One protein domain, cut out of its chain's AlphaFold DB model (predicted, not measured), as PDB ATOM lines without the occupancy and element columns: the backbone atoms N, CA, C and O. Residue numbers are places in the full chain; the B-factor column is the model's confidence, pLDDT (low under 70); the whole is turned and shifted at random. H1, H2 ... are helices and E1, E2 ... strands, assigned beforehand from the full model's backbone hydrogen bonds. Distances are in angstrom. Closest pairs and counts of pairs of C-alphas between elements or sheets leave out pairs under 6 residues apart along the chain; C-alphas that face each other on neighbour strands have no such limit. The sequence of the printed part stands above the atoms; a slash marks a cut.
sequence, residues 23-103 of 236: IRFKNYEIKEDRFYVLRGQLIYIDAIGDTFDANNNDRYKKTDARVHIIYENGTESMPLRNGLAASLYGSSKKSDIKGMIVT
ATOM      1  N   ILE A  23      74.866  26.679   0.891       90.50
ATOM      2  CA  ILE A  23      74.401  28.039   1.185       90.50
ATOM      3  C   ILE A  23      74.036  28.147   2.654       90.50
ATOM      4  O   ILE A  23      73.520  27.211   3.253       90.50
ATOM      5  N   ARG A  24      74.281  29.304   3.261       90.56
ATOM      6  CA  ARG A  24      73.993  29.485   4.684       90.56
ATOM      7  C   ARG A  24      72.503  29.327   4.979       90.56
ATOM      8  O   ARG A  24      71.675  29.970   4.332       90.56
ATOM      9  N   PHE A  25      72.182  28.558   6.015       92.50
ATOM     10  CA  PHE A  25      70.836  28.505   6.569       92.50
ATOM     11  C   PHE A  25      70.491  29.869   7.190       92.50
ATOM     12  O   PHE A  25      71.176  30.347   8.098       92.50
ATOM     13  N   LYS A  26      69.483  30.551   6.638       85.06
ATOM     14  CA  LYS A  26      69.093  31.919   7.043       85.06
ATOM     15  C   LYS A  26      67.619  32.046   7.416       85.06
ATOM     16  O   LYS A  26      67.261  32.968   8.140       85.06
ATOM     17  N   ASN A  27      66.775  31.145   6.930       77.44
ATOM     18  CA  ASN A  27      65.367  31.044   7.282       77.44
ATOM     19  C   ASN A  27      65.188  29.851   8.226       77.44
ATOM     20  O   ASN A  27      65.784  28.813   8.002       77.44
ATOM     21  N   TYR A  28      64.351  29.966   9.260       83.31
ATOM     22  CA  TYR A  28      64.029  28.862  10.185       83.31
ATOM     23  C   TYR A  28      63.165  27.757   9.525       83.31
ATOM     24  O   TYR A  28      62.450  27.020  10.200       83.31
ATOM     25  N   GLU A  29      63.197  27.657   8.196       88.69
ATOM     26  CA  GLU A  29      62.368  26.762   7.398       88.69
ATOM     27  C   GLU A  29      63.128  25.459   7.117       88.69
ATOM     28  O   GLU A  29      64.098  25.424   6.355       88.69
ATOM     29  N   ILE A  30      62.665  24.375   7.736       94.00
ATOM     30  CA  ILE A  30      63.138  23.011   7.483       94.00
ATOM     31  C   ILE A  30      62.151  22.339   6.533       94.00
ATOM     32  O   ILE A  30      60.941  22.489   6.706       94.00
ATOM     33  N   LYS A  31      62.668  21.612   5.543       94.69
ATOM     34  CA  LYS A  31      61.867  20.892   4.550       94.69
ATOM     35  C   LYS A  31      62.251  19.422   4.542       94.69
ATOM     36  O   LYS A  31      63.433  19.109   4.674       94.69
ATOM     37  N   GLU A  32      61.243  18.579   4.371       95.94
ATOM     38  CA  GLU A  32      61.404  17.167   4.023       95.94
ATOM     39  C   GLU A  32      62.167  17.017   2.706       95.94
ATOM     40  O   GLU A  32      62.229  17.951   1.898       95.94
ATOM     41  N   ASP A  33      62.765  15.844   2.522       94.62
ATOM     42  CA  ASP A  33      63.522  15.450   1.338       94.62
ATOM     43  C   ASP A  33      64.678  16.399   0.998       94.62
ATOM     44  O   ASP A  33      65.002  16.664  -0.166       94.62
ATOM     45  N   ARG A  34      65.325  16.949   2.033       94.88
ATOM     46  CA  ARG A  34      66.453  17.877   1.877       94.88
ATOM     47  C   ARG A  34      67.640  17.544   2.754       94.88
ATOM     48  O   ARG A  34      67.509  17.058   3.875       94.88
ATOM     49  N   PHE A  35      68.806  17.910   2.227       96.88
ATOM     50  CA  PHE A  35      70.082  17.811   2.915       96.88
ATOM     51  C   PHE A  35      70.501  19.146   3.531       96.88
ATOM     52  O   PHE A  35      70.369  20.216   2.923       96.88
ATOM     53  N   TYR A  36      71.069  19.060   4.727       96.62
ATOM     54  CA  TYR A  36      71.631  20.180   5.469       96.62
ATOM     55  C   TYR A  36      72.981  19.783   6.059       96.62
ATOM     56  O   TYR A  36      73.270  18.604   6.241       96.62
ATOM     57  N   VAL A  37      73.793  20.772   6.404       95.75
ATOM     58  CA  VAL A  37      74.977  20.586   7.241       95.75
ATOM     59  C   VAL A  37      74.636  21.065   8.639       95.75
ATOM     60  O   VAL A  37      74.316  22.240   8.826       95.75
ATOM     61  N   LEU A  38      74.740  20.178   9.621       94.88
ATOM     62  CA  LEU A  38      74.567  20.483  11.034       94.88
ATOM     63  C   LEU A  38      75.881  20.200  11.763       94.88
ATOM     64  O   LEU A  38      76.295  19.051  11.860       94.88
ATOM     65  N   ARG A  39      76.530  21.248  12.293       89.88
ATOM     66  CA  ARG A  39      77.802  21.144  13.041       89.88
ATOM     67  C   ARG A  39      78.897  20.369  12.287       89.88
ATOM     68  O   ARG A  39      79.584  19.542  12.874       89.88
ATOM     69  N   GLY A  40      79.039  20.639  10.990       90.00
ATOM     70  CA  GLY A  40      80.041  19.983  10.146       90.00
ATOM     71  C   GLY A  40      79.693  18.547   9.739       90.00
ATOM     72  O   GLY A  40      80.561  17.842   9.243       90.00
ATOM     73  N   GLN A  41      78.446  18.110   9.944       93.19
ATOM     74  CA  GLN A  41      77.974  16.794   9.526       93.19
ATOM     75  C   GLN A  41      76.812  16.925   8.542       93.19
ATOM     76  O   GLN A  41      75.896  17.726   8.758       93.19
ATOM     77  N   LEU A  42      76.840  16.134   7.471       96.12
ATOM     78  CA  LEU A  42      75.748  16.076   6.507       96.12
ATOM     79  C   LEU A  42      74.560  15.305   7.112       96.12
ATOM     80  O   LEU A  42      74.718  14.209   7.656       96.12
ATOM     81  N   ILE A  43      73.365  15.890   7.022       97.31
ATOM     82  CA  ILE A  43      72.105  15.318   7.507       97.31
ATOM     83  C   ILE A  43      71.032  15.357   6.421       97.31
ATOM     84  O   ILE A  43      71.008  16.279   5.604       97.31
ATOM     85  N   TYR A  44      70.123  14.389   6.451       97.81
ATOM     86  CA  TYR A  44      68.944  14.288   5.597       97.81
ATOM     87  C   TYR A  44      67.674  14.373   6.443       97.81
ATOM     88  O   TYR A  44      67.581  13.723   7.485       97.81
ATOM     89  N   ILE A  45      66.709  15.177   6.001       97.69
ATOM     90  CA  ILE A  45      65.382  15.253   6.617       97.69
ATOM     91  C   ILE A  45      64.461  14.281   5.891       97.69
ATOM     92  O   ILE A  45      63.989  14.581   4.798       97.69
ATOM     93  N   ASP A  46      64.226  13.132   6.510       97.56
ATOM     94  CA  ASP A  46      63.429  12.049   5.931       97.56
ATOM     95  C   ASP A  46      61.925  12.303   6.070       97.56
ATOM     96  O   ASP A  46      61.169  12.089   5.132       97.56
ATOM     97  N   ALA A  47      61.493  12.824   7.221       97.62
ATOM     98  CA  ALA A  47      60.088  13.144   7.463       97.62
ATOM     99  C   ALA A  47      59.921  14.242   8.522       97.62
ATOM    100  O   ALA A  47      60.728  14.382   9.445       97.62
ATOM    101  N   ILE A  48      58.830  14.993   8.433       97.81
ATOM    102  CA  ILE A  48      58.345  15.944   9.426       97.81
ATOM    103  C   ILE A  48      56.942  15.483   9.829       97.81
ATOM    104  O   ILE A  48      56.007  15.478   9.040       97.81
ATOM    105  N   GLY A  49      56.797  15.086  11.091       96.25
ATOM    106  CA  GLY A  49      55.520  14.634  11.629       96.25
ATOM    107  C   GLY A  49      54.494  15.757  11.783       96.25
ATOM    108  O   GLY A  49      54.759  16.934  11.514       96.25
ATOM    109  N   ASP A  50      53.326  15.385  12.301       96.06
ATOM    110  CA  ASP A  50      52.222  16.316  12.504       96.06
ATOM    111  C   ASP A  50      52.609  17.509  13.381       96.06
ATOM    112  O   ASP A  50      53.333  17.406  14.380       96.06
ATOM    113  N   THR A  51      52.083  18.667  12.995       94.25
ATOM    114  CA  THR A  51      52.285  19.910  13.732       94.25
ATOM    115  C   THR A  51      51.404  19.925  14.978       94.25
ATOM    116  O   THR A  51      50.192  19.745  14.889       94.25
ATOM    117  N   PHE A  52      52.002  20.205  16.134       92.12
ATOM    118  CA  PHE A  52      51.308  20.326  17.413       92.12
ATOM    119  C   PHE A  52      51.567  21.684  18.072       92.12
ATOM    120  O   PHE A  52      52.568  22.354  17.801       92.12
ATOM    121  N   ASP A  53      50.662  22.092  18.962       88.56
ATOM    122  CA  ASP A  53      50.824  23.300  19.768       88.56
ATOM    123  C   ASP A  53      51.890  23.063  20.851       88.56
ATOM    124  O   ASP A  53      51.748  22.212  21.724       88.56
ATOM    125  N   ALA A  54      52.972  23.838  20.805       80.94
ATOM    126  CA  ALA A  54      54.110  23.762  21.723       80.94
ATOM    127  C   ALA A  54      54.053  24.828  22.834       80.94
ATOM    128  O   ALA A  54      55.072  25.175  23.436       80.94
ATOM    129  N   ASN A  55      52.870  25.394  23.086       76.31
ATOM    130  CA  ASN A  55      52.689  26.450  24.074       76.31
ATOM    131  C   ASN A  55      52.799  25.918  25.502       76.31
ATOM    132  O   ASN A  55      52.113  24.970  25.865       76.31
ATOM    133  N   ASN A  56      53.600  26.603  26.326       62.41
ATOM    134  CA  ASN A  56      53.651  26.339  27.764       62.41
ATOM    135  C   ASN A  56      53.352  27.571  28.644       62.41
ATOM    136  O   ASN A  56      53.158  27.364  29.834       62.41
ATOM    137  N   ASN A  57      53.307  28.818  28.117       61.88
ATOM    138  CA  ASN A  57      52.788  30.000  28.855       61.88
ATOM    139  C   ASN A  57      52.766  31.377  28.120       61.88
ATOM    140  O   ASN A  57      52.850  32.401  28.793       61.88
ATOM    141  N   ASP A  58      52.659  31.484  26.782       59.28
ATOM    142  CA  ASP A  58      52.714  32.815  26.127       59.28
ATOM    143  C   ASP A  58      51.638  33.080  25.056       59.28
ATOM    144  O   ASP A  58      51.081  32.165  24.448       59.28
ATOM    145  N   ARG A  59      51.350  34.374  24.851       55.88
ATOM    146  CA  ARG A  59      50.214  34.980  24.119       55.88
ATOM    147  C   ARG A  59      50.184  34.742  22.598       55.88
ATOM    148  O   ARG A  59      49.303  35.268  21.922       55.88
ATOM    149  N   TYR A  60      51.098  33.938  22.059       59.69
ATOM    150  CA  TYR A  60      51.169  33.575  20.641       59.69
ATOM    151  C   TYR A  60      51.190  32.052  20.507       59.69
ATOM    152  O   TYR A  60      51.903  31.384  21.249       59.69
ATOM    153  N   LYS A  61      50.419  31.482  19.571       60.75
ATOM    154  CA  LYS A  61      50.476  30.040  19.286       60.75
ATOM    155  C   LYS A  61      51.826  29.700  18.661       60.75
ATOM    156  O   LYS A  61      52.071  30.040  17.505       60.75
ATOM    157  N   LYS A  62      52.700  29.035  19.417       79.44
ATOM    158  CA  LYS A  62      53.922  28.436  18.880       79.44
ATOM    159  C   LYS A  62      53.637  26.987  18.516       79.44
ATOM    160  O   LYS A  62      53.233  26.216  19.378       79.44
ATOM    161  N   THR A  63      53.870  26.618  17.262       89.75
ATOM    162  CA  THR A  63      53.723  25.235  16.805       89.75
ATOM    163  C   THR A  63      55.076  24.567  16.604       89.75
ATOM    164  O   THR A  63      56.082  25.224  16.314       89.75
ATOM    165  N   ASP A  64      55.119  23.251  16.764       93.50
ATOM    166  CA  ASP A  64      56.312  22.436  16.551       93.50
ATOM    167  C   ASP A  64      55.946  21.095  15.905       93.50
ATOM    168  O   ASP A  64      54.772  20.775  15.758       93.50
ATOM    169  N   ALA A  65      56.955  20.341  15.485       96.19
ATOM    170  CA  ALA A  65      56.804  19.016  14.891       96.19
ATOM    171  C   ALA A  65      58.027  18.155  15.228       96.19
ATOM    172  O   ALA A  65      59.118  18.682  15.468       96.19
ATOM    173  N   ARG A  66      57.868  16.829  15.235       97.56
ATOM    174  CA  ARG A  66      59.012  15.904  15.281       97.56
ATOM    175  C   ARG A  66      59.607  15.779  13.887       97.56
ATOM    176  O   ARG A  66      58.868  15.594  12.930       97.56
ATOM    177  N   VAL A  67      60.925  15.879  13.780       98.25
ATOM    178  CA  VAL A  67      61.639  15.782  12.502       98.25
ATOM    179  C   VAL A  67      62.506  14.540  12.527       98.25
ATOM    180  O   VAL A  67      63.384  14.456  13.376       98.25
ATOM    181  N   HIS A  68      62.272  13.595  11.625       98.19
ATOM    182  CA  HIS A  68      63.141  12.444  11.441       98.19
ATOM    183  C   HIS A  68      64.384  12.860  10.649       98.19
ATOM    184  O   HIS A  68      64.289  13.327   9.511       98.19
ATOM    185  N   ILE A  69      65.549  12.738  11.285       98.06
ATOM    186  CA  ILE A  69      66.846  13.095  10.719       98.06
ATOM    187  C   ILE A  69      67.689  11.841  10.598       98.06
ATOM    188  O   ILE A  69      67.866  11.133  11.589       98.06
ATOM    189  N   ILE A  70      68.296  11.657   9.433       97.75
ATOM    190  CA  ILE A  70      69.314  10.639   9.187       97.75
ATOM    191  C   ILE A  70      70.650  11.347   8.976       97.75
ATOM    192  O   ILE A  70      70.732  12.329   8.242       97.75
ATOM    193  N   TYR A  71      71.696  10.888   9.647       96.50
ATOM    194  CA  TYR A  71      73.051  11.425   9.553       96.50
ATOM    195  C   TYR A  71      73.872  10.616   8.543       96.50
ATOM    196  O   TYR A  71      73.623   9.429   8.346       96.50
ATOM    197  N   GLU A  72      74.904  11.222   7.949       93.88
ATOM    198  CA  GLU A  72      75.759  10.542   6.955       93.88
ATOM    199  C   GLU A  72      76.479   9.292   7.484       93.88
ATOM    200  O   GLU A  72      76.871   8.426   6.711       93.88
ATOM    201  N   ASN A  73      76.624   9.167   8.805       92.00
ATOM    202  CA  ASN A  73      77.185   7.984   9.460       92.00
ATOM    203  C   ASN A  73      76.127   6.904   9.776       92.00
ATOM    204  O   ASN A  73      76.415   5.972  10.525       92.00
ATOM    205  N   GLY A  74      74.894   7.062   9.288       93.50
ATOM    206  CA  GLY A  74      73.773   6.152   9.524       93.50
ATOM    207  C   GLY A  74      73.081   6.305  10.881       93.50
ATOM    208  O   GLY A  74      72.150   5.561  11.164       93.50
ATOM    209  N   THR A  75      73.506   7.248  11.730       95.31
ATOM    210  CA  THR A  75      72.770   7.564  12.966       95.31
ATOM    211  C   THR A  75      71.437   8.223  12.619       95.31
ATOM    212  O   THR A  75      71.345   8.942  11.627       95.31
ATOM    213  N   GLU A  76      70.419   8.036  13.453       97.00
ATOM    214  CA  GLU A  76      69.104   8.662  13.292       97.00
ATOM    215  C   GLU A  76      68.699   9.418  14.564       97.00
ATOM    216  O   GLU A  76      69.121   9.085  15.675       97.00
ATOM    217  N   SER A  77      67.887  10.467  14.425       97.00
ATOM    218  CA  SER A  77      67.317  11.190  15.567       97.00
ATOM    219  C   SER A  77      65.967  11.825  15.239       97.00
ATOM    220  O   SER A  77      65.637  12.040  14.076       97.00
ATOM    221  N   MET A  78      65.192  12.153  16.280       97.62
ATOM    222  CA  MET A  78      63.873  12.785  16.144       97.62
ATOM    223  C   MET A  78      63.716  14.071  16.983       97.62
ATOM    224  O   MET A  78      62.902  14.107  17.921       97.62
ATOM    225  N   PRO A  79      64.500  15.140  16.734       97.12
ATOM    226  CA  PRO A  79      64.364  16.393  17.469       97.12
ATOM    227  C   PRO A  79      63.065  17.133  17.130       97.12
ATOM    228  O   PRO A  79      62.316  16.787  16.216       97.12
ATOM    229  N   LEU A  80      62.814  18.194  17.893       96.69
ATOM    230  CA  LEU A  80      61.797  19.184  17.562       96.69
ATOM    231  C   LEU A  80      62.273  20.067  16.405       96.69
ATOM    232  O   LEU A  80      63.424  20.518  16.411       96.69
ATOM    233  N   ARG A  81      61.381  20.372  15.459       96.31
ATOM    234  CA  ARG A  81      61.644  21.223  14.291       96.31
ATOM    235  C   ARG A  81      62.232  22.564  14.707       96.31
ATOM    236  O   ARG A  81      63.253  22.978  14.165       96.31
ATOM    237  N   ASN A  82      61.654  23.220  15.712       92.81
ATOM    238  CA  ASN A  82      62.168  24.515  16.167       92.81
ATOM    239  C   ASN A  82      63.563  24.406  16.805       92.81
ATOM    240  O   ASN A  82      64.382  25.314  16.659       92.81
ATOM    241  N   GLY A  83      63.851  23.298  17.496       92.94
ATOM    242  CA  GLY A  83      65.167  23.030  18.084       92.94
ATOM    243  C   GLY A  83      66.238  22.752  17.027       92.94
ATOM    244  O   GLY A  83      67.353  23.274  17.120       92.94
ATOM    245  N   LEU A  84      65.888  21.991  15.985       95.94
ATOM    246  CA  LEU A  84      66.752  21.781  14.824       95.94
ATOM    247  C   LEU A  84      67.013  23.106  14.098       95.94
ATOM    248  O   LEU A  84      68.166  23.433  13.827       95.94
ATOM    249  N   ALA A  85      65.970  23.900  13.843       94.50
ATOM    250  CA  ALA A  85      66.099  25.173  13.142       94.50
ATOM    251  C   ALA A  85      66.990  26.150  13.920       94.50
ATOM    252  O   ALA A  85      67.858  26.787  13.331       94.50
ATOM    253  N   ALA A  86      66.848  26.213  15.249       91.94
ATOM    254  CA  ALA A  86      67.738  26.996  16.105       91.94
ATOM    255  C   ALA A  86      69.193  26.500  16.048       91.94
ATOM    256  O   ALA A  86      70.117  27.310  15.990       91.94
ATOM    257  N   SER A  87      69.402  25.180  16.013       92.69
ATOM    258  CA  SER A  87      70.740  24.584  15.910       92.69
ATOM    259  C   SER A  87      71.403  24.867  14.558       92.69
ATOM    260  O   SER A  87      72.599  25.136  14.518       92.69
ATOM    261  N   LEU A  88      70.637  24.851  13.462       93.81
ATOM    262  CA  LEU A  88      71.116  25.208  12.122       93.81
ATOM    263  C   LEU A  88      71.355  26.715  11.980       93.81
ATOM    264  O   LEU A  88      72.318  27.132  11.342       93.81
ATOM    265  N   TYR A  89      70.506  27.549  12.579       91.50
ATOM    266  CA  TYR A  89      70.694  28.999  12.554       91.50
ATOM    267  C   TYR A  89      71.976  29.409  13.295       91.50
ATOM    268  O   TYR A  89      72.706  30.304  12.850       91.50
ATOM    269  N   GLY A  90      72.268  28.708  14.395       85.00
ATOM    270  CA  GLY A  90      73.400  28.984  15.264       85.00
ATOM    271  C   GLY A  90      73.245  30.303  16.026       85.00
ATOM    272  O   GLY A  90      72.291  31.066  15.879       85.00
ATOM    273  N   SER A  91      74.218  30.588  16.872       80.38
ATOM    274  CA  SER A  91      74.347  31.816  17.643       80.38
ATOM    275  C   SER A  91      75.172  32.876  16.901       80.38
ATOM    276  O   SER A  91      75.759  32.660  15.836       80.38
ATOM    277  N   SER A  92      75.228  34.076  17.479       74.88
ATOM    278  CA  SER A  92      76.077  35.168  16.993       74.88
ATOM    279  C   SER A  92      77.564  34.971  17.306       74.88
ATOM    280  O   SER A  92      78.387  35.739  16.804       74.88
ATOM    281  N   LYS A  93      77.934  33.963  18.109       80.00
ATOM    282  CA  LYS A  93      79.328  33.716  18.489       80.00
ATOM    283  C   LYS A  93      80.148  33.315  17.266       80.00
ATOM    284  O   LYS A  93      79.732  32.485  16.465       80.00
ATOM    285  N   LYS A  94      81.352  33.878  17.148       69.69
ATOM    286  CA  LYS A  94      82.263  33.607  16.024       69.69
ATOM    287  C   LYS A  94      82.742  32.149  15.978       69.69
ATOM    288  O   LYS A  94      83.063  31.661  14.906       69.69
ATOM    289  N   SER A  95      82.773  31.472  17.124       75.06
ATOM    290  CA  SER A  95      83.130  30.055  17.245       75.06
ATOM    291  C   SER A  95      82.005  29.101  16.845       75.06
ATOM    292  O   SER A  95      82.210  27.893  16.881       75.06
ATOM    293  N   ASP A  96      80.803  29.610  16.566       78.12
ATOM    294  CA  ASP A  96      79.657  28.758  16.287       78.12
ATOM    295  C   ASP A  96      79.611  28.359  14.812       78.12
ATOM    296  O   ASP A  96      79.618  29.217  13.921       78.12
ATOM    297  N   ILE A  97      79.555  27.052  14.567       80.88
ATOM    298  CA  ILE A  97      79.492  26.488  13.221       80.88
ATOM    299  C   ILE A  97      78.040  26.562  12.770       80.88
ATOM    300  O   ILE A  97      77.181  25.805  13.226       80.88
ATOM    301  N   LYS A  98      77.760  27.509  11.880       87.12
ATOM    302  CA  LYS A  98      76.410  27.741  11.365       87.12
ATOM    303  C   LYS A  98      76.040  26.657  10.368       87.12
ATOM    304  O   LYS A  98      76.874  26.223   9.580       87.12
ATOM    305  N   GLY A  99      74.778  26.258  10.395       91.00
ATOM    306  CA  GLY A  99      74.259  25.263   9.480       91.00
ATOM    307  C   GLY A  99      74.214  25.763   8.039       91.00
ATOM    308  O   GLY A  99      74.022  26.956   7.762       91.00
ATOM    309  N   MET A 100      74.361  24.820   7.116       93.50
ATOM    310  CA  MET A 100      74.269  25.065   5.677       93.50
ATOM    311  C   MET A 100      73.107  24.270   5.088       93.50
ATOM    312  O   MET A 100      72.705  23.235   5.612       93.50
ATOM    313  N   ILE A 101      72.564  24.761   3.986       93.94
ATOM    314  CA  ILE A 101      71.619  24.067   3.123       93.94
ATOM    315  C   ILE A 101      72.425  23.535   1.946       93.94
ATOM    316  O   ILE A 101      73.186  24.288   1.330       93.94
ATOM    317  N   VAL A 102      72.230  22.264   1.611       93.88
ATOM    318  CA  VAL A 102      72.733  21.710   0.357       93.88
ATOM    319  C   VAL A 102      71.755  22.096  -0.745       93.88
ATOM    320  O   VAL A 102      70.560  21.802  -0.661       93.88
ATOM    321  N   THR A 103      72.231  22.791  -1.776       91.25
ATOM    322  CA  THR A 103      71.364  23.192  -2.888       91.25
ATOM    323  C   THR A 103      70.853  21.977  -3.659       91.25
ATOM    324  O   THR A 103      71.428  20.885  -3.608       91.25
TER     325      THR A 103
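AT A GLANCE: This is residues 23 to 103 of the 236 residues of an uncharacterized protein of Lactobacillus salivarius ACS-116-V-Col5a (UniProt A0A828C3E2). With little regular structure, this is a strongly twisted antiparallel sheet, E3 E2 E1 E4, with the short helix H1 over it and a long loop, residues 49 to 66, between E2 and E3. The printed part has 81 residues, 30 in named elements, E1 E2 E3 H1 E4 along the chain, class mixed. It is compact, radius of gyration of the C-alphas 13.1 A, spanning 36 by 29 by 20 A.

HOW THE PARTS SIT: Look at E1, residues 34 to 38, E2, 41 to 48, and E3, 67 to 71: a meander, each strand the antiparallel neighbour of the one before, in two hairpins. Within hydrogen-bond range are N 36 and O 43, 2.9 A, and N 44 and O 70, 2.8 A. Edge strand E4, residues 100 to 102, neighbours E1, antiparallel: N 37 and O 100, 2.8 A. H1, residues 81 to 89, is on the sheet at a height of 8.8 A, over E1 and only just not over E3, where 2 C-alphas fall; it runs slantwise, 51 degrees to E1 on the local plane. Their closest C-alphas are Leu 38 and Leu 88, 6.0 A. In H1 every O i to N i+4 pair is within range.

IN THESE COORDINATES: Find C-alpha 34, where E1 begins, at (66.453, 17.877, 1.877). E2 measures 19.6 A; E4 ends at C-alpha 102, (72.733, 21.710, 0.357).

THE WHOLE: The farthest C-alphas, Arg 59 and Asn 73, are 40.9 A apart. The printed part has no cut; E2 to E3 is a long link. Residues 56 to 61 and 94 are under pLDDT 70.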